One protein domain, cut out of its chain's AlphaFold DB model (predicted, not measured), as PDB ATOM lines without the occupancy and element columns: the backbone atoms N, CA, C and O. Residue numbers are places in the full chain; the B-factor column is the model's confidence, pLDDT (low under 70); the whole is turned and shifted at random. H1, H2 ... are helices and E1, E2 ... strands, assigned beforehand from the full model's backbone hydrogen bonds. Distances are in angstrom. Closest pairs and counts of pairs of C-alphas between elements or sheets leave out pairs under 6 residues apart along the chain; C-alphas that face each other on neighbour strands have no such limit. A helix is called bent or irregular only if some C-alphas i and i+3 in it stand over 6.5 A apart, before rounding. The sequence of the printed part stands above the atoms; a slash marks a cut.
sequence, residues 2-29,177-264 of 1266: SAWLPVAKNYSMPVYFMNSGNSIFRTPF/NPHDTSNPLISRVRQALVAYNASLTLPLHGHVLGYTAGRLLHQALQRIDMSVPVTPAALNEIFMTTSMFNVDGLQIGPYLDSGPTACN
ATOM      1  N   SER A   2     -47.291 -43.460  24.458       52.25
ATOM      2  CA  SER A   2     -48.037 -44.593  23.856       52.25
ATOM      3  C   SER A   2     -49.551 -44.368  23.670       52.25
ATOM      4  O   SER A   2     -50.086 -44.705  22.622       52.25
ATOM      5  N   ALA A   3     -50.226 -43.743  24.643       59.16
ATOM      6  CA  ALA A   3     -51.680 -43.542  24.644       59.16
ATOM      7  C   ALA A   3     -52.266 -42.742  23.459       59.16
ATOM      8  O   ALA A   3     -53.439 -42.927  23.149       59.16
ATOM      9  N   TRP A   4     -51.498 -41.871  22.785       68.94
ATOM     10  CA  TRP A   4     -52.025 -41.092  21.649       68.94
ATOM     11  C   TRP A   4     -51.844 -41.791  20.295       68.94
ATOM     12  O   TRP A   4     -52.525 -41.432  19.338       68.94
ATOM     13  N   LEU A   5     -50.987 -42.814  20.197       70.31
ATOM     14  CA  LEU A   5     -50.735 -43.496  18.925       70.31
ATOM     15  C   LEU A   5     -51.990 -44.197  18.357       70.31
ATOM     16  O   LEU A   5     -52.246 -44.027  17.166       70.31
ATOM     17  N   PRO A   6     -52.829 -44.903  19.149       76.44
ATOM     18  CA  PRO A   6     -54.104 -45.427  18.652       76.44
ATOM     19  C   PRO A   6     -55.044 -44.322  18.158       76.44
ATOM     20  O   PRO A   6     -55.748 -44.508  17.173       76.44
ATOM     21  N   VAL A   7     -55.019 -43.146  18.797       75.00
ATOM     22  CA  VAL A   7     -55.829 -41.988  18.392       75.00
ATOM     23  C   VAL A   7     -55.364 -41.455  17.033       75.00
ATOM     24  O   VAL A   7     -56.190 -41.246  16.152       75.00
ATOM     25  N   ALA A   8     -54.051 -41.313  16.821       72.94
ATOM     26  CA  ALA A   8     -53.497 -40.914  15.526       72.94
ATOM     27  C   ALA A   8     -53.859 -41.901  14.406       72.94
ATOM     28  O   ALA A   8     -54.294 -41.468  13.341       72.94
ATOM     29  N   LYS A   9     -53.764 -43.215  14.669       74.12
ATOM     30  CA  LYS A   9     -54.180 -44.255  13.713       74.12
ATOM     31  C   LYS A   9     -55.674 -44.176  13.386       74.12
ATOM     32  O   LYS A   9     -56.025 -44.218  12.214       74.12
ATOM     33  N   ASN A  10     -56.539 -43.986  14.388       79.31
ATOM     34  CA  ASN A  10     -57.986 -43.843  14.180       79.31
ATOM     35  C   ASN A  10     -58.354 -42.623  13.313       79.31
ATOM     36  O   ASN A  10     -59.339 -42.677  12.583       79.31
ATOM     37  N   TYR A  11     -57.570 -41.542  13.373       79.62
ATOM     38  CA  TYR A  11     -57.743 -40.353  12.525       79.62
ATOM     39  C   TYR A  11     -56.892 -40.371  11.240       79.62
ATOM     40  O   TYR A  11     -56.826 -39.358  10.547       79.62
ATOM     41  N   SER A  12     -56.227 -41.488  10.914       73.38
ATOM     42  CA  SER A  12     -55.288 -41.609   9.780       73.38
ATOM     43  C   SER A  12     -54.205 -40.515   9.745       73.38
ATOM     44  O   SER A  12     -53.715 -40.138   8.678       73.38
ATOM     45  N   MET A  13     -53.834 -39.980  10.913       79.75
ATOM     46  CA  MET A  13     -52.888 -38.876  11.051       79.75
ATOM     47  C   MET A  13     -51.447 -39.409  10.997       79.75
ATOM     48  O   MET A  13     -51.048 -40.140  11.907       79.75
ATOM     49  N   PRO A  14     -50.645 -39.041   9.981       80.44
ATOM     50  CA  PRO A  14     -49.267 -39.494   9.882       80.44
ATOM     51  C   PRO A  14     -48.376 -38.804  10.922       80.44
ATOM     52  O   PRO A  14     -48.611 -37.659  11.317       80.44
ATOM     53  N   VAL A  15     -47.317 -39.494  11.336       85.56
ATOM     54  CA  VAL A  15     -46.401 -39.069  12.399       85.56
ATOM     55  C   VAL A  15     -44.987 -38.963  11.839       85.56
ATOM     56  O   VAL A  15     -44.268 -39.955  11.747       85.56
ATOM     57  N   TYR A  16     -44.573 -37.744  11.496       88.81
ATOM     58  CA  TYR A  16     -43.224 -37.462  11.007       88.81
ATOM     59  C   TYR A  16     -42.299 -37.022  12.148       88.81
ATOM     60  O   TYR A  16     -42.645 -36.160  12.953       88.81
ATOM     61  N   PHE A  17     -41.099 -37.600  12.182       89.69
ATOM     62  CA  PHE A  17     -39.939 -37.169  12.971       89.69
ATOM     63  C   PHE A  17     -40.199 -37.019  14.477       89.69
ATOM     64  O   PHE A  17     -39.674 -36.117  15.129       89.69
ATOM     65  N   MET A  18     -40.990 -37.935  15.041       83.94
ATOM     66  CA  MET A  18     -41.232 -37.999  16.481       83.94
ATOM     67  C   MET A  18     -39.914 -38.111  17.257       83.94
ATOM     68  O   MET A  18     -39.129 -39.035  17.040       83.94
ATOM     69  N   ASN A  19     -39.724 -37.210  18.227       79.25
ATOM     70  CA  ASN A  19     -38.588 -37.226  19.146       79.25
ATOM     71  C   ASN A  19     -38.735 -38.333  20.208       79.25
ATOM     72  O   ASN A  19     -38.990 -38.072  21.385       79.25
ATOM     73  N   SER A  20     -38.663 -39.591  19.770       79.00
ATOM     74  CA  SER A  20     -38.609 -40.767  20.634       79.00
ATOM     75  C   SER A  20     -37.978 -41.952  19.904       79.00
ATOM     76  O   SER A  20     -38.458 -42.382  18.851       79.00
ATOM     77  N   GLY A  21     -36.936 -42.535  20.494       81.81
ATOM     78  CA  GLY A  21     -36.312 -43.759  19.994       81.81
ATOM     79  C   GLY A  21     -37.063 -45.051  20.360       81.81
ATOM     80  O   GLY A  21     -36.640 -46.126  19.946       81.81
ATOM     81  N   ASN A  22     -38.163 -45.009  21.126       82.00
ATOM     82  CA  ASN A  22     -38.796 -46.242  21.621       82.00
ATOM     83  C   ASN A  22     -39.211 -47.180  20.459       82.00
ATOM     84  O   ASN A  22     -39.800 -46.749  19.460       82.00
ATOM     85  N   SER A  23     -38.878 -48.466  20.592       78.81
ATOM     86  CA  SER A  23     -39.103 -49.514  19.590       78.81
ATOM     87  C   SER A  23     -40.583 -49.813  19.341       78.81
ATOM     88  O   SER A  23     -40.935 -50.193  18.226       78.81
ATOM     89  N   ILE A  24     -41.480 -49.512  20.289       79.75
ATOM     90  CA  ILE A  24     -42.942 -49.630  20.108       79.75
ATOM     91  C   ILE A  24     -43.499 -48.755  18.963       79.75
ATOM     92  O   ILE A  24     -44.619 -48.963  18.505       79.75
ATOM     93  N   PHE A  25     -42.723 -47.774  18.486       82.56
ATOM     94  CA  PHE A  25     -43.069 -46.918  17.346       82.56
ATOM     95  C   PHE A  25     -42.449 -47.378  16.012       82.56
ATOM     96  O   PHE A  25     -42.609 -46.699  14.998       82.56
ATOM     97  N   ARG A  26     -41.702 -48.489  16.023       84.44
ATOM     98  CA  ARG A  26     -40.914 -49.031  14.896       84.44
ATOM     99  C   ARG A  26     -41.270 -50.490  14.589       84.44
ATOM    100  O   ARG A  26     -41.234 -50.895  13.433       84.44
ATOM    101  N   THR A  27     -41.621 -51.268  15.615       82.00
ATOM    102  CA  THR A  27     -42.010 -52.682  15.518       82.00
ATOM    103  C   THR A  27     -43.382 -52.916  16.171       82.00
ATOM    104  O   THR A  27     -43.510 -52.631  17.365       82.00
ATOM    105  N   PRO A  28     -44.384 -53.469  15.456       83.94
ATOM    106  CA  PRO A  28     -44.383 -53.766  14.018       83.94
ATOM    107  C   PRO A  28     -44.242 -52.496  13.160       83.94
ATOM    108  O   PRO A  28     -44.514 -51.392  13.630       83.94
ATOM    109  N   PHE A  29     -43.809 -52.669  11.908       88.38
ATOM    110  CA  PHE A  29     -43.698 -51.579  10.936       88.38
ATOM    111  C   PHE A  29     -45.053 -50.886  10.723       88.38
ATOM    112  O   PHE A  29     -46.097 -51.539  10.673       88.38
ATOM    113  N   ASN A 177     -21.588 -33.814  16.099       83.38
ATOM    114  CA  ASN A 177     -21.236 -32.832  17.128       83.38
ATOM    115  C   ASN A 177     -21.666 -31.397  16.712       83.38
ATOM    116  O   ASN A 177     -21.140 -30.885  15.726       83.38
ATOM    117  N   PRO A 178     -22.539 -30.698  17.471       80.25
ATOM    118  CA  PRO A 178     -23.037 -29.353  17.152       80.25
ATOM    119  C   PRO A 178     -21.964 -28.252  17.172       80.25
ATOM    120  O   PRO A 178     -22.256 -27.102  16.840       80.25
ATOM    121  N   HIS A 179     -20.739 -28.573  17.586       79.94
ATOM    122  CA  HIS A 179     -19.598 -27.659  17.609       79.94
ATOM    123  C   HIS A 179     -18.545 -27.980  16.534       79.94
ATOM    124  O   HIS A 179     -17.621 -27.191  16.344       79.94
ATOM    125  N   ASP A 180     -18.691 -29.087  15.796       83.94
ATOM    126  CA  ASP A 180     -17.817 -29.423  14.670       83.94
ATOM    127  C   ASP A 180     -18.199 -28.615  13.421       83.94
ATOM    128  O   ASP A 180     -19.013 -29.031  12.597       83.94
ATOM    129  N   THR A 181     -17.585 -27.444  13.255       80.44
ATOM    130  CA  THR A 181     -17.795 -26.592  12.075       80.44
ATOM    131  C   THR A 181     -17.132 -27.113  10.794       80.44
ATOM    132  O   THR A 181     -17.307 -26.480   9.753       80.44
ATOM    133  N   SER A 182     -16.379 -28.222  10.835       85.25
ATOM    134  CA  SER A 182     -15.889 -28.879   9.611       85.25
ATOM    135  C   SER A 182     -16.992 -29.690   8.921       85.25
ATOM    136  O   SER A 182     -16.984 -29.841   7.699       85.25
ATOM    137  N   ASN A 183     -17.991 -30.141   9.685       87.06
ATOM    138  CA  ASN A 183     -19.149 -30.852   9.170       87.06
ATOM    139  C   ASN A 183     -20.099 -29.895   8.402       87.06
ATOM    140  O   ASN A 183     -20.589 -28.919   8.988       87.06
ATOM    141  N   PRO A 184     -20.420 -30.154   7.114       89.06
ATOM    142  CA  PRO A 184     -21.242 -29.250   6.301       89.06
ATOM    143  C   PRO A 184     -22.657 -29.003   6.844       89.06
ATOM    144  O   PRO A 184     -23.138 -27.868   6.781       89.06
ATOM    145  N   LEU A 185     -23.297 -30.024   7.431       90.81
ATOM    146  CA  LEU A 185     -24.607 -29.894   8.073       90.81
ATOM    147  C   LEU A 185     -24.518 -28.939   9.266       90.81
ATOM    148  O   LEU A 185     -25.300 -28.000   9.356       90.81
ATOM    149  N   ILE A 186     -23.535 -29.124  10.150       91.75
ATOM    150  CA  ILE A 186     -23.356 -28.296  11.354       91.75
ATOM    151  C   ILE A 186     -23.007 -26.845  10.993       91.75
ATOM    152  O   ILE A 186     -23.519 -25.909  11.612       91.75
ATOM    153  N   SER A 187     -22.207 -26.643   9.943       91.12
ATOM    154  CA  SER A 187     -21.921 -25.316   9.386       91.12
ATOM    155  C   SER A 187     -23.200 -24.612   8.900       91.12
ATOM    156  O   SER A 187     -23.464 -23.474   9.299       91.12
ATOM    157  N   ARG A 188     -24.064 -25.307   8.137       91.94
ATOM    158  CA  ARG A 188     -25.369 -24.772   7.690       91.94
ATOM    159  C   ARG A 188     -26.357 -24.553   8.839       91.94
ATOM    160  O   ARG A 188     -27.009 -23.512   8.866       91.94
ATOM    161  N   VAL A 189     -26.423 -25.467   9.812       93.69
ATOM    162  CA  VAL A 189     -27.219 -25.310  11.045       93.69
ATOM    163  C   VAL A 189     -26.814 -24.025  11.766       93.69
ATOM    164  O   VAL A 189     -27.674 -23.212  12.092       93.69
ATOM    165  N   ARG A 190     -25.512 -23.798  11.980       92.25
ATOM    166  CA  ARG A 190     -25.017 -22.605  12.682       92.25
ATOM    167  C   ARG A 190     -25.346 -21.313  11.933       92.25
ATOM    168  O   ARG A 190     -25.778 -20.352  12.563       92.25
ATOM    169  N   GLN A 191     -25.186 -21.297  10.609       92.44
ATOM    170  CA  GLN A 191     -25.565 -20.153   9.769       92.44
ATOM    171  C   GLN A 191     -27.071 -19.859   9.859       92.44
ATOM    172  O   GLN A 191     -27.459 -18.715  10.089       92.44
ATOM    173  N   ALA A 192     -27.916 -20.888   9.746       93.81
ATOM    174  CA  ALA A 192     -29.368 -20.746   9.815       93.81
ATOM    175  C   ALA A 192     -29.861 -20.300  11.204       93.81
ATOM    176  O   ALA A 192     -30.738 -19.444  11.291       93.81
ATOM    177  N   LEU A 193     -29.278 -20.830  12.286       94.50
ATOM    178  CA  LEU A 193     -29.617 -20.429  13.654       94.50
ATOM    179  C   LEU A 193     -29.263 -18.967  13.927       94.50
ATOM    180  O   LEU A 193     -30.100 -18.250  14.461       94.50
ATOM    181  N   VAL A 194     -28.071 -18.514  13.524       93.38
ATOM    182  CA  VAL A 194     -27.644 -17.114  13.699       93.38
ATOM    183  C   VAL A 194     -28.471 -16.160  12.828       93.38
ATOM    184  O   VAL A 194     -28.787 -15.061  13.277       93.38
ATOM    185  N   ALA A 195     -28.876 -16.578  11.623       94.75
ATOM    186  CA  ALA A 195     -29.774 -15.802  10.764       94.75
ATOM    187  C   ALA A 195     -31.215 -15.721  11.307       94.75
ATOM    188  O   ALA A 195     -31.881 -14.707  11.117       94.75
ATOM    189  N   TYR A 196     -31.692 -16.764  11.995       95.00
ATOM    190  CA  TYR A 196     -32.996 -16.780  12.667       95.00
ATOM    191  C   TYR A 196     -32.988 -15.981  13.982       95.00
ATOM    192  O   TYR A 196     -33.923 -15.238  14.273       95.00
ATOM    193  N   ASN A 197     -31.932 -16.128  14.785       93.75
ATOM    194  CA  ASN A 197     -31.728 -15.408  16.036       93.75
ATOM    195  C   ASN A 197     -30.224 -15.319  16.343       93.75
ATOM    196  O   ASN A 197     -29.588 -16.312  16.700       93.75
ATOM    197  N   ALA A 198     -29.672 -14.105  16.274       91.12
ATOM    198  CA  ALA A 198     -28.242 -13.845  16.447       91.12
ATOM    199  C   ALA A 198     -27.660 -14.316  17.797       91.12
ATOM    200  O   ALA A 198     -26.454 -14.535  17.888       91.12
ATOM    201  N   SER A 199     -28.487 -14.528  18.828       88.88
ATOM    202  CA  SER A 199     -28.053 -15.073  20.123       88.88
ATOM    203  C   SER A 199     -27.723 -16.574  20.078       88.88
ATOM    204  O   SER A 199     -26.980 -17.060  20.931       88.88
ATOM    205  N   LEU A 200     -28.219 -17.329  19.087       86.69
ATOM    206  CA  LEU A 200     -28.037 -18.787  18.963       86.69
ATOM    207  C   LEU A 200     -26.677 -19.168  18.337       86.69
ATOM    208  O   LEU A 200     -26.584 -20.002  17.436       86.69
ATOM    209  N   THR A 201     -25.600 -18.549  18.825       79.06
ATOM    210  CA  THR A 201     -24.239 -18.678  18.267       79.06
ATOM    211  C   THR A 201     -23.579 -20.042  18.500       79.06
ATOM    212  O   THR A 201     -22.649 -20.388  17.760       79.06
ATOM    213  N   LEU A 202     -24.056 -20.817  19.483       78.75
ATOM    214  CA  LEU A 202     -23.704 -22.220  19.715       78.75
ATOM    215  C   LEU A 202     -24.947 -23.109  19.497       78.75
ATOM    216  O   LEU A 202     -25.916 -22.991  20.250       78.75
ATOM    217  N   PRO A 203     -24.943 -24.014  18.500       81.62
ATOM    218  CA  PRO A 203     -26.021 -24.983  18.328       81.62
ATOM    219  C   PRO A 203     -26.092 -25.971  19.501       81.62
ATOM    220  O   PRO A 203     -25.078 -26.311  20.110       81.62
ATOM    221  N   LEU A 204     -27.295 -26.476  19.780       81.12
ATOM    222  CA  LEU A 204     -27.540 -27.593  20.697       81.12
ATOM    223  C   LEU A 204     -27.973 -28.820  19.885       81.12
ATOM    224  O   LEU A 204     -28.408 -28.675  18.741       81.12
ATOM    225  N   HIS A 205     -27.923 -30.018  20.471       79.00
ATOM    226  CA  HIS A 205     -28.321 -31.258  19.788       79.00
ATOM    227  C   HIS A 205     -29.735 -31.171  19.174       79.00
ATOM    228  O   HIS A 205     -29.918 -31.441  17.987       79.00
ATOM    229  N   GLY A 206     -30.712 -30.669  19.941       83.38
ATOM    230  CA  GLY A 206     -32.079 -30.444  19.459       83.38
ATOM    231  C   GLY A 206     -32.190 -29.421  18.318       83.38
ATOM    232  O   GLY A 206     -33.054 -29.569  17.459       83.38
ATOM    233  N   HIS A 207     -31.292 -28.429  18.242       89.31
ATOM    234  CA  HIS A 207     -31.253 -27.494  17.111       89.31
ATOM    235  C   HIS A 207     -30.772 -28.180  15.822       89.31
ATOM    236  O   HIS A 207     -31.317 -27.916  14.751       89.31
ATOM    237  N   VAL A 208     -29.790 -29.089  15.916       89.44
ATOM    238  CA  VAL A 208     -29.310 -29.879  14.765       89.44
ATOM    239  C   VAL A 208     -30.401 -30.837  14.278       89.44
ATOM    240  O   VAL A 208     -30.688 -30.864  13.081       89.44
ATOM    241  N   LEU A 209     -31.054 -31.575  15.186       88.31
ATOM    242  CA  LEU A 209     -32.165 -32.467  14.829       88.31
ATOM    243  C   LEU A 209     -33.349 -31.704  14.222       88.31
ATOM    244  O   LEU A 209     -33.830 -32.089  13.159       88.31
ATOM    245  N   GLY A 210     -33.785 -30.604  14.846       90.94
ATOM    246  CA  GLY A 210     -34.905 -29.792  14.359       90.94
ATOM    247  C   GLY A 210     -34.650 -29.190  12.975       90.94
ATOM    248  O   GLY A 210     -35.515 -29.266  12.102       90.94
ATOM    249  N   TYR A 211     -33.440 -28.671  12.733       93.69
ATOM    250  CA  TYR A 211     -33.031 -28.219  11.401       93.69
ATOM    251  C   TYR A 211     -33.045 -29.373  10.391       93.69
ATOM    252  O   TYR A 211     -33.651 -29.248   9.331       93.69
ATOM    253  N   THR A 212     -32.446 -30.518  10.733       94.19
ATOM    254  CA  THR A 212     -32.377 -31.692   9.845       94.19
ATOM    255  C   THR A 212     -33.775 -32.204   9.478       94.19
ATOM    256  O   THR A 212     -34.043 -32.449   8.304       94.19
ATOM    257  N   ALA A 213     -34.695 -32.280  10.445       94.31
ATOM    258  CA  ALA A 213     -36.096 -32.650  10.229       94.31
ATOM    259  C   ALA A 213     -36.832 -31.653   9.317       94.31
ATOM    260  O   ALA A 213     -37.498 -32.061   8.367       94.31
ATOM    261  N   GLY A 214     -36.671 -30.346   9.552       94.50
ATOM    262  CA  GLY A 214     -37.269 -29.305   8.709       94.50
ATOM    263  C   GLY A 214     -36.731 -29.316   7.273       94.50
ATOM    264  O   GLY A 214     -37.500 -29.187   6.320       94.50
ATOM    265  N   ARG A 215     -35.423 -29.540   7.098       95.00
ATOM    266  CA  ARG A 215     -34.771 -29.665   5.781       95.00
ATOM    267  C   ARG A 215     -35.203 -30.932   5.044       95.00
ATOM    268  O   ARG A 215     -35.423 -30.870   3.837       95.00
ATOM    269  N   LEU A 216     -35.371 -32.045   5.758       95.19
ATOM    270  CA  LEU A 216     -35.894 -33.299   5.214       95.19
ATOM    271  C   LEU A 216     -37.356 -33.153   4.765       95.19
ATOM    272  O   LEU A 216     -37.688 -33.535   3.645       95.19
ATOM    273  N   LEU A 217     -38.211 -32.527   5.587       94.75
ATOM    274  CA  LEU A 217     -39.601 -32.236   5.224       94.75
ATOM    275  C   LEU A 217     -39.683 -31.328   3.993       94.75
ATOM    276  O   LEU A 217     -40.405 -31.634   3.050       94.75
ATOM    277  N   HIS A 218     -38.903 -30.244   3.971       94.44
ATOM    278  CA  HIS A 218     -38.804 -29.334   2.829       94.44
ATOM    279  C   HIS A 218     -38.380 -30.076   1.552       94.44
ATOM    280  O   HIS A 218     -38.991 -29.901   0.503       94.44
ATOM    281  N   GLN A 219     -37.375 -30.953   1.641       95.00
ATOM    282  CA  GLN A 219     -36.940 -31.791   0.522       95.00
ATOM    283  C   GLN A 219     -38.004 -32.790   0.040       95.00
ATOM    284  O   GLN A 219     -38.029 -33.099  -1.151       95.00
ATOM    285  N   ALA A 220     -38.847 -33.320   0.928       93.62
ATOM    286  CA  ALA A 220     -39.950 -34.197   0.542       93.62
ATOM    287  C   ALA A 220     -41.085 -33.397  -0.123       93.62
ATOM    288  O   ALA A 220     -41.526 -33.748  -1.213       93.62
ATOM    289  N   LEU A 221     -41.480 -32.260   0.457       93.75
ATOM    290  CA  LEU A 221     -42.484 -31.362  -0.126       93.75
ATOM    291  C   LEU A 221     -42.076 -30.858  -1.522       93.75
ATOM    292  O   LEU A 221     -42.912 -30.822  -2.415       93.75
ATOM    293  N   GLN A 222     -40.791 -30.558  -1.745       94.12
ATOM    294  CA  GLN A 222     -40.254 -30.171  -3.061       94.12
ATOM    295  C   GLN A 222     -40.264 -31.284  -4.128       94.12
ATOM    296  O   GLN A 222     -39.965 -30.994  -5.284       94.12
ATOM    297  N   ARG A 223     -40.554 -32.540  -3.762       94.12
ATOM    298  CA  ARG A 223     -40.702 -33.662  -4.707       94.12
ATOM    299  C   ARG A 223     -42.163 -33.990  -5.032       94.12
ATOM    300  O   ARG A 223     -42.397 -34.788  -5.931       94.12
ATOM    301  N   ILE A 224     -43.128 -33.396  -4.327       93.69
ATOM    302  CA  ILE A 224     -44.543 -33.477  -4.708       93.69
ATOM    303  C   ILE A 224     -44.727 -32.596  -5.951       93.69
ATOM    304  O   ILE A 224     -44.323 -31.433  -5.952       93.69
ATOM    305  N   ASP A 225     -45.311 -33.152  -7.013       89.31
ATOM    306  CA  ASP A 225     -45.630 -32.395  -8.226       89.31
ATOM    307  C   ASP A 225     -46.607 -31.251  -7.901       89.31
ATOM    308  O   ASP A 225     -47.543 -31.427  -7.123       89.31
ATOM    309  N   MET A 226     -46.420 -30.075  -8.507       88.00
ATOM    310  CA  MET A 226     -47.248 -28.888  -8.240       88.00
ATOM    311  C   MET A 226     -48.736 -29.075  -8.596       88.00
ATOM    312  O   MET A 226     -49.574 -28.299  -8.135       88.00
ATOM    313  N   SER A 227     -49.072 -30.083  -9.405       88.31
ATOM    314  CA  SER A 227     -50.449 -30.488  -9.721       88.31
ATOM    315  C   SER A 227     -51.095 -31.401  -8.665       88.31
ATOM    316  O   SER A 227     -52.315 -31.575  -8.678       88.31
ATOM    317  N   VAL A 228     -50.314 -31.965  -7.735       89.12
ATOM    318  CA  VAL A 228     -50.781 -32.909  -6.710       89.12
ATOM    319  C   VAL A 228     -50.979 -32.185  -5.370       89.12
ATOM    320  O   VAL A 228     -50.052 -31.548  -4.866       89.12
ATOM    321  N   PRO A 229     -52.159 -32.286  -4.725       87.81
ATOM    322  CA  PRO A 229     -52.381 -31.661  -3.427       87.81
ATOM    323  C   PRO A 229     -51.521 -32.317  -2.337       87.81
ATOM    324  O   PRO A 229     -51.495 -33.542  -2.184       87.81
ATOM    325  N   VAL A 230     -50.859 -31.486  -1.526       88.31
ATOM    326  CA  VAL A 230     -50.051 -31.936  -0.384       88.31
ATOM    327  C   VAL A 230     -50.952 -32.623   0.645       88.31
ATOM    328  O   VAL A 230     -51.719 -31.978   1.358       88.31
ATOM    329  N   THR A 231     -50.854 -33.948   0.723       88.19
ATOM    330  CA  THR A 231     -51.678 -34.802   1.588       88.19
ATOM    331  C   THR A 231     -50.816 -35.801   2.368       88.19
ATOM    332  O   THR A 231     -49.708 -36.127   1.935       88.19
ATOM    333  N   PRO A 232     -51.324 -36.357   3.488       83.88
ATOM    334  CA  PRO A 232     -50.717 -37.492   4.184       83.88
ATOM    335  C   PRO A 232     -50.292 -38.658   3.286       83.88
ATOM    336  O   PRO A 232     -49.250 -39.260   3.531       83.88
ATOM    337  N   ALA A 233     -51.089 -38.977   2.260       85.56
ATOM    338  CA  ALA A 233     -50.800 -40.058   1.326       85.56
ATOM    339  C   ALA A 233     -49.618 -39.701   0.413       85.56
ATOM    340  O   ALA A 233     -48.612 -40.405   0.441       85.56
ATOM    341  N   ALA A 234     -49.700 -38.570  -0.300       88.75
ATOM    342  CA  ALA A 234     -48.650 -38.118  -1.213       88.75
ATOM    343  C   ALA A 234     -47.300 -37.916  -0.502       88.75
ATOM    344  O   ALA A 234     -46.257 -38.289  -1.027       88.75
ATOM    345  N   LEU A 235     -47.296 -37.376   0.723       89.25
ATOM    346  CA  LEU A 235     -46.052 -37.159   1.467       89.25
ATOM    347  C   LEU A 235     -45.404 -38.481   1.927       89.25
ATOM    348  O   LEU A 235     -44.194 -38.639   1.772       89.25
ATOM    349  N   ASN A 236     -46.186 -39.450   2.422       89.00
ATOM    350  CA  ASN A 236     -45.671 -40.792   2.736       89.00
ATOM    351  C   ASN A 236     -45.178 -41.520   1.476       89.00
ATOM    352  O   ASN A 236     -44.144 -42.187   1.513       89.00
ATOM    353  N   GLU A 237     -45.884 -41.369   0.355       90.75
ATOM    354  CA  GLU A 237     -45.479 -41.921  -0.938       90.75
ATOM    355  C   GLU A 237     -44.137 -41.345  -1.402       90.75
ATOM    356  O   GLU A 237     -43.260 -42.121  -1.777       90.75
ATOM    357  N   ILE A 238     -43.902 -40.033  -1.270       93.69
ATOM    358  CA  ILE A 238     -42.585 -39.433  -1.540       93.69
ATOM    359  C   ILE A 238     -41.486 -40.029  -0.651       93.69
ATOM    360  O   ILE A 238     -40.397 -40.294  -1.163       93.69
ATOM    361  N   PHE A 239     -41.728 -40.277   0.642       92.75
ATOM    362  CA  PHE A 239     -40.716 -40.910   1.500       92.75
ATOM    363  C   PHE A 239     -40.356 -42.325   1.032       92.75
ATOM    364  O   PHE A 239     -39.169 -42.620   0.889       92.75
ATOM    365  N   MET A 240     -41.351 -43.167   0.736       91.00
ATOM    366  CA  MET A 240     -41.114 -44.559   0.324       91.00
ATOM    367  C   MET A 240     -40.546 -44.670  -1.102       91.00
ATOM    368  O   MET A 240     -39.643 -45.468  -1.334       91.00
ATOM    369  N   THR A 241     -41.012 -43.844  -2.047       92.00
ATOM    370  CA  THR A 241     -40.541 -43.857  -3.450       92.00
ATOM    371  C   THR A 241     -39.169 -43.214  -3.632       92.00
ATOM    372  O   THR A 241     -38.354 -43.723  -4.396       92.00
ATOM    373  N   THR A 242     -38.873 -42.123  -2.913       92.94
ATOM    374  CA  THR A 242     -37.531 -41.515  -2.926       92.94
ATOM    375  C   THR A 242     -36.526 -42.423  -2.221       92.94
ATOM    376  O   THR A 242     -35.383 -42.530  -2.662       92.94
ATOM    377  N   SER A 243     -36.956 -43.069  -1.128       91.56
ATOM    378  CA  SER A 243     -36.198 -43.939  -0.221       91.56
ATOM    379  C   SER A 243     -34.990 -43.287   0.478       91.56
ATOM    380  O   SER A 243     -34.907 -43.337   1.704       91.56
ATOM    381  N   MET A 244     -34.086 -42.638  -0.262       93.88
ATOM    382  CA  MET A 244     -32.853 -42.003   0.216       93.88
ATOM    383  C   MET A 244     -32.868 -40.480   0.033       93.88
ATOM    384  O   MET A 244     -33.008 -39.962  -1.076       93.88
ATOM    385  N   PHE A 245     -32.625 -39.748   1.118       94.94
ATOM    386  CA  PHE A 245     -32.522 -38.289   1.138       94.94
ATOM    387  C   PHE A 245     -31.120 -37.855   1.577       94.94
ATOM    388  O   PHE A 245     -30.595 -38.361   2.564       94.94
ATOM    389  N   ASN A 246     -30.535 -36.874   0.884       93.69
ATOM    390  CA  ASN A 246     -29.266 -36.253   1.272       93.69
ATOM    391  C   ASN A 246     -29.538 -34.844   1.817       93.69
ATOM    392  O   ASN A 246     -29.747 -33.897   1.053       93.69
ATOM    393  N   VAL A 247     -29.546 -34.706   3.141       92.25
ATOM    394  CA  VAL A 247     -29.734 -33.431   3.837       92.25
ATOM    395  C   VAL A 247     -28.370 -32.855   4.189       92.25
ATOM    396  O   VAL A 247     -27.744 -33.233   5.173       92.25
ATOM    397  N   ASP A 248     -27.910 -31.919   3.356       89.31
ATOM    398  CA  ASP A 248     -26.714 -31.106   3.609       89.31
ATOM    399  C   ASP A 248     -25.423 -31.925   3.855       89.31
ATOM    400  O   ASP A 248     -24.512 -31.477   4.549       89.31
ATOM    401  N   GLY A 249     -25.336 -33.118   3.250       85.88
ATOM    402  CA  GLY A 249     -24.230 -34.075   3.380       85.88
ATOM    403  C   GLY A 249     -24.578 -35.329   4.193       85.88
ATOM    404  O   GLY A 249     -23.855 -36.320   4.110       85.88
ATOM    405  N   LEU A 250     -25.679 -35.316   4.950       90.38
ATOM    406  CA  LEU A 250     -26.150 -36.451   5.743       90.38
ATOM    407  C   LEU A 250     -27.156 -37.295   4.946       90.38
ATOM    408  O   LEU A 250     -28.190 -36.792   4.512       90.38
ATOM    409  N   GLN A 251     -26.855 -38.583   4.780       91.81
ATOM    410  CA  GLN A 251     -27.752 -39.558   4.159       91.81
ATOM    411  C   GLN A 251     -28.810 -40.036   5.161       91.81
ATOM    412  O   GLN A 251     -28.485 -40.348   6.308       91.81
ATOM    413  N   ILE A 252     -30.069 -40.090   4.726       93.50
ATOM    414  CA  ILE A 252     -31.232 -40.438   5.548       93.50
ATOM    415  C   ILE A 252     -32.124 -41.391   4.742       93.50
ATOM    416  O   ILE A 252     -32.598 -41.034   3.664       93.50
ATOM    417  N   GLY A 253     -32.328 -42.600   5.265       91.19
ATOM    418  CA  GLY A 253     -32.935 -43.734   4.568       91.19
ATOM    419  C   GLY A 253     -32.003 -44.963   4.562       91.19
ATOM    420  O   GLY A 253     -30.966 -44.945   5.233       91.19
ATOM    421  N   PRO A 254     -32.349 -46.038   3.828       92.31
ATOM    422  CA  PRO A 254     -33.529 -46.152   2.974       92.31
ATOM    423  C   PRO A 254     -34.835 -46.303   3.769       92.31
ATOM    424  O   PRO A 254     -34.923 -47.107   4.703       92.31
ATOM    425  N   TYR A 255     -35.853 -45.544   3.364       93.25
ATOM    426  CA  TYR A 255     -37.254 -45.797   3.703       93.25
ATOM    427  C   TYR A 255     -37.830 -46.843   2.737       93.25
ATOM    428  O   TYR A 255     -37.586 -46.763   1.533       93.25
ATOM    429  N   LEU A 256     -38.544 -47.841   3.261       91.38
ATOM    430  CA  LEU A 256     -39.064 -48.996   2.517       91.38
ATOM    431  C   LEU A 256     -40.389 -49.458   3.137       91.38
ATOM    432  O   LEU A 256     -40.529 -49.446   4.357       91.38
ATOM    433  N   ASP A 257     -41.331 -49.945   2.336       87.62
ATOM    434  CA  ASP A 257     -42.648 -50.414   2.801       87.62
ATOM    435  C   ASP A 257     -42.998 -51.852   2.375       87.62
ATOM    436  O   ASP A 257     -44.134 -52.292   2.551       87.62
ATOM    437  N   SER A 258     -42.019 -52.611   1.869       80.31
ATOM    438  CA  SER A 258     -42.209 -53.978   1.371       80.31
ATOM    439  C   SER A 258     -41.236 -55.005   1.970       80.31
ATOM    440  O   SER A 258     -40.062 -54.731   2.239       80.31
ATOM    441  N   GLY A 259     -41.751 -56.228   2.151       77.81
ATOM    442  CA  GLY A 259     -40.996 -57.401   2.603       77.81
ATOM    443  C   GLY A 259     -40.507 -57.343   4.061       77.81
ATOM    444  O   GLY A 259     -40.856 -56.427   4.807       77.81
ATOM    445  N   PRO A 260     -39.649 -58.296   4.481       74.31
ATOM    446  CA  PRO A 260     -38.966 -58.250   5.783       74.31
ATOM    447  C   PRO A 260     -37.967 -57.079   5.897       74.31
ATOM    448  O   PRO A 260     -37.419 -56.825   6.963       74.31
ATOM    449  N   THR A 261     -37.732 -56.372   4.791       80.62
ATOM    450  CA  THR A 261     -36.903 -55.170   4.652       80.62
ATOM    451  C   THR A 261     -37.650 -53.858   4.904       80.62
ATOM    452  O   THR A 261     -37.013 -52.804   4.879       80.62
ATOM    453  N   ALA A 262     -38.969 -53.891   5.135       89.00
ATOM    454  CA  ALA A 262     -39.768 -52.694   5.395       89.00
ATOM    455  C   ALA A 262     -39.184 -51.879   6.563       89.00
ATOM    456  O   ALA A 262     -38.905 -52.405   7.642       89.00
ATOM    457  N   CYS A 263     -38.976 -50.584   6.336       90.62
ATOM    458  CA  CYS A 263     -38.306 -49.697   7.265       90.62
ATOM    459  C   CYS A 263     -38.842 -48.272   7.198       90.62
ATOM    460  O   CYS A 263     -38.791 -47.614   6.160       90.62
ATOM    461  N   ASN A 264     -39.271 -47.761   8.350       90.75
ATOM    462  CA  ASN A 264     -39.692 -46.376   8.513       90.75
ATOM    463  C   ASN A 264     -38.666 -45.510   9.267       90.75
ATOM    464  O   ASN A 264     -39.006 -44.421   9.726       90.75
TER     465      ASN A 264
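This is residues 2 to 29 and 177 to 264 of the 1266 residues of the protein "Peripla_BP_6 domain-containing protein" of Allomyces macrogynus (strain ATCC 38327) (UniProt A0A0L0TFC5). A two-strand hairpin, E1 and E2, packs through E1 on the longest helix, H3, which runs through the middle; H2 stands crosswise at residues 207 to 211 of H3, and H4 meets its other end, also about perpendicular. H1 touches no helix and lies far out, with residues 6 to 11 standing free. The printed part has 116 residues, fewer than half in named elements, in the order H1, H2, H3, H4, E1, E2; it is mostly helix, with E1 and E2 antiparallel. It is only just loose, close to compact, with a radius of gyration of the C-alphas of 16.3 A and spans of 42 by 37 by 27 A.

Start at the hairpin of E1, residues 245 to 247, and E2, residues 250 to 252, where N 245 and O 252 are within hydrogen-bond range at 2.9 A. Go to H3, residues 205 to 221: the closest C-alphas of H3 and E1, those of Leu 216 and Val 247, are 6.3 A apart. With residues 186 to 189 alone, H2, residues 184 to 196, touches H3, about perpendicular at 86 degrees; the closest C-alphas, of Val 189 and Val 208, are 6.3 A apart. With its residues 220 to 221 alone, H3 touches H4, residues 232 to 242, about perpendicular at 85 degrees; the closest C-alphas, of Ala 220 and Ile 238, are 6.2 A apart. H1, residues 2 to 10, is apart from H3 and H4. Every O i to N i+4 pair is within hydrogen-bond range in H2, H3 and H4, and 3 of 5 in H1.

Find C-alpha 205 at (-28.321, -31.258, 19.788); from there H3 runs 24.4 A to C-alpha 221. H2 is 18.3 A long, H4 15.5 A, H1 13.9 A, E1 6.2 A and E2 6.5 A. H1 begins at C-alpha 2, (-48.037, -44.593, 23.856), and is irregular, but only just: C-alphas 3 and 6 are 6.7 A apart. E2 ends at C-alpha 252, (-31.232, -40.438, 5.548).

Look for the two C-alphas farthest apart, those of Ser 199 and Gly 259, at 47.6 A. Residues 30 to 176 are not printed, and C-alphas 29 and 177 are 29.9 A apart across the cut. Of the links that are printed whole, none is long. In this model pLDDT is under 70 at residues 2 to 4.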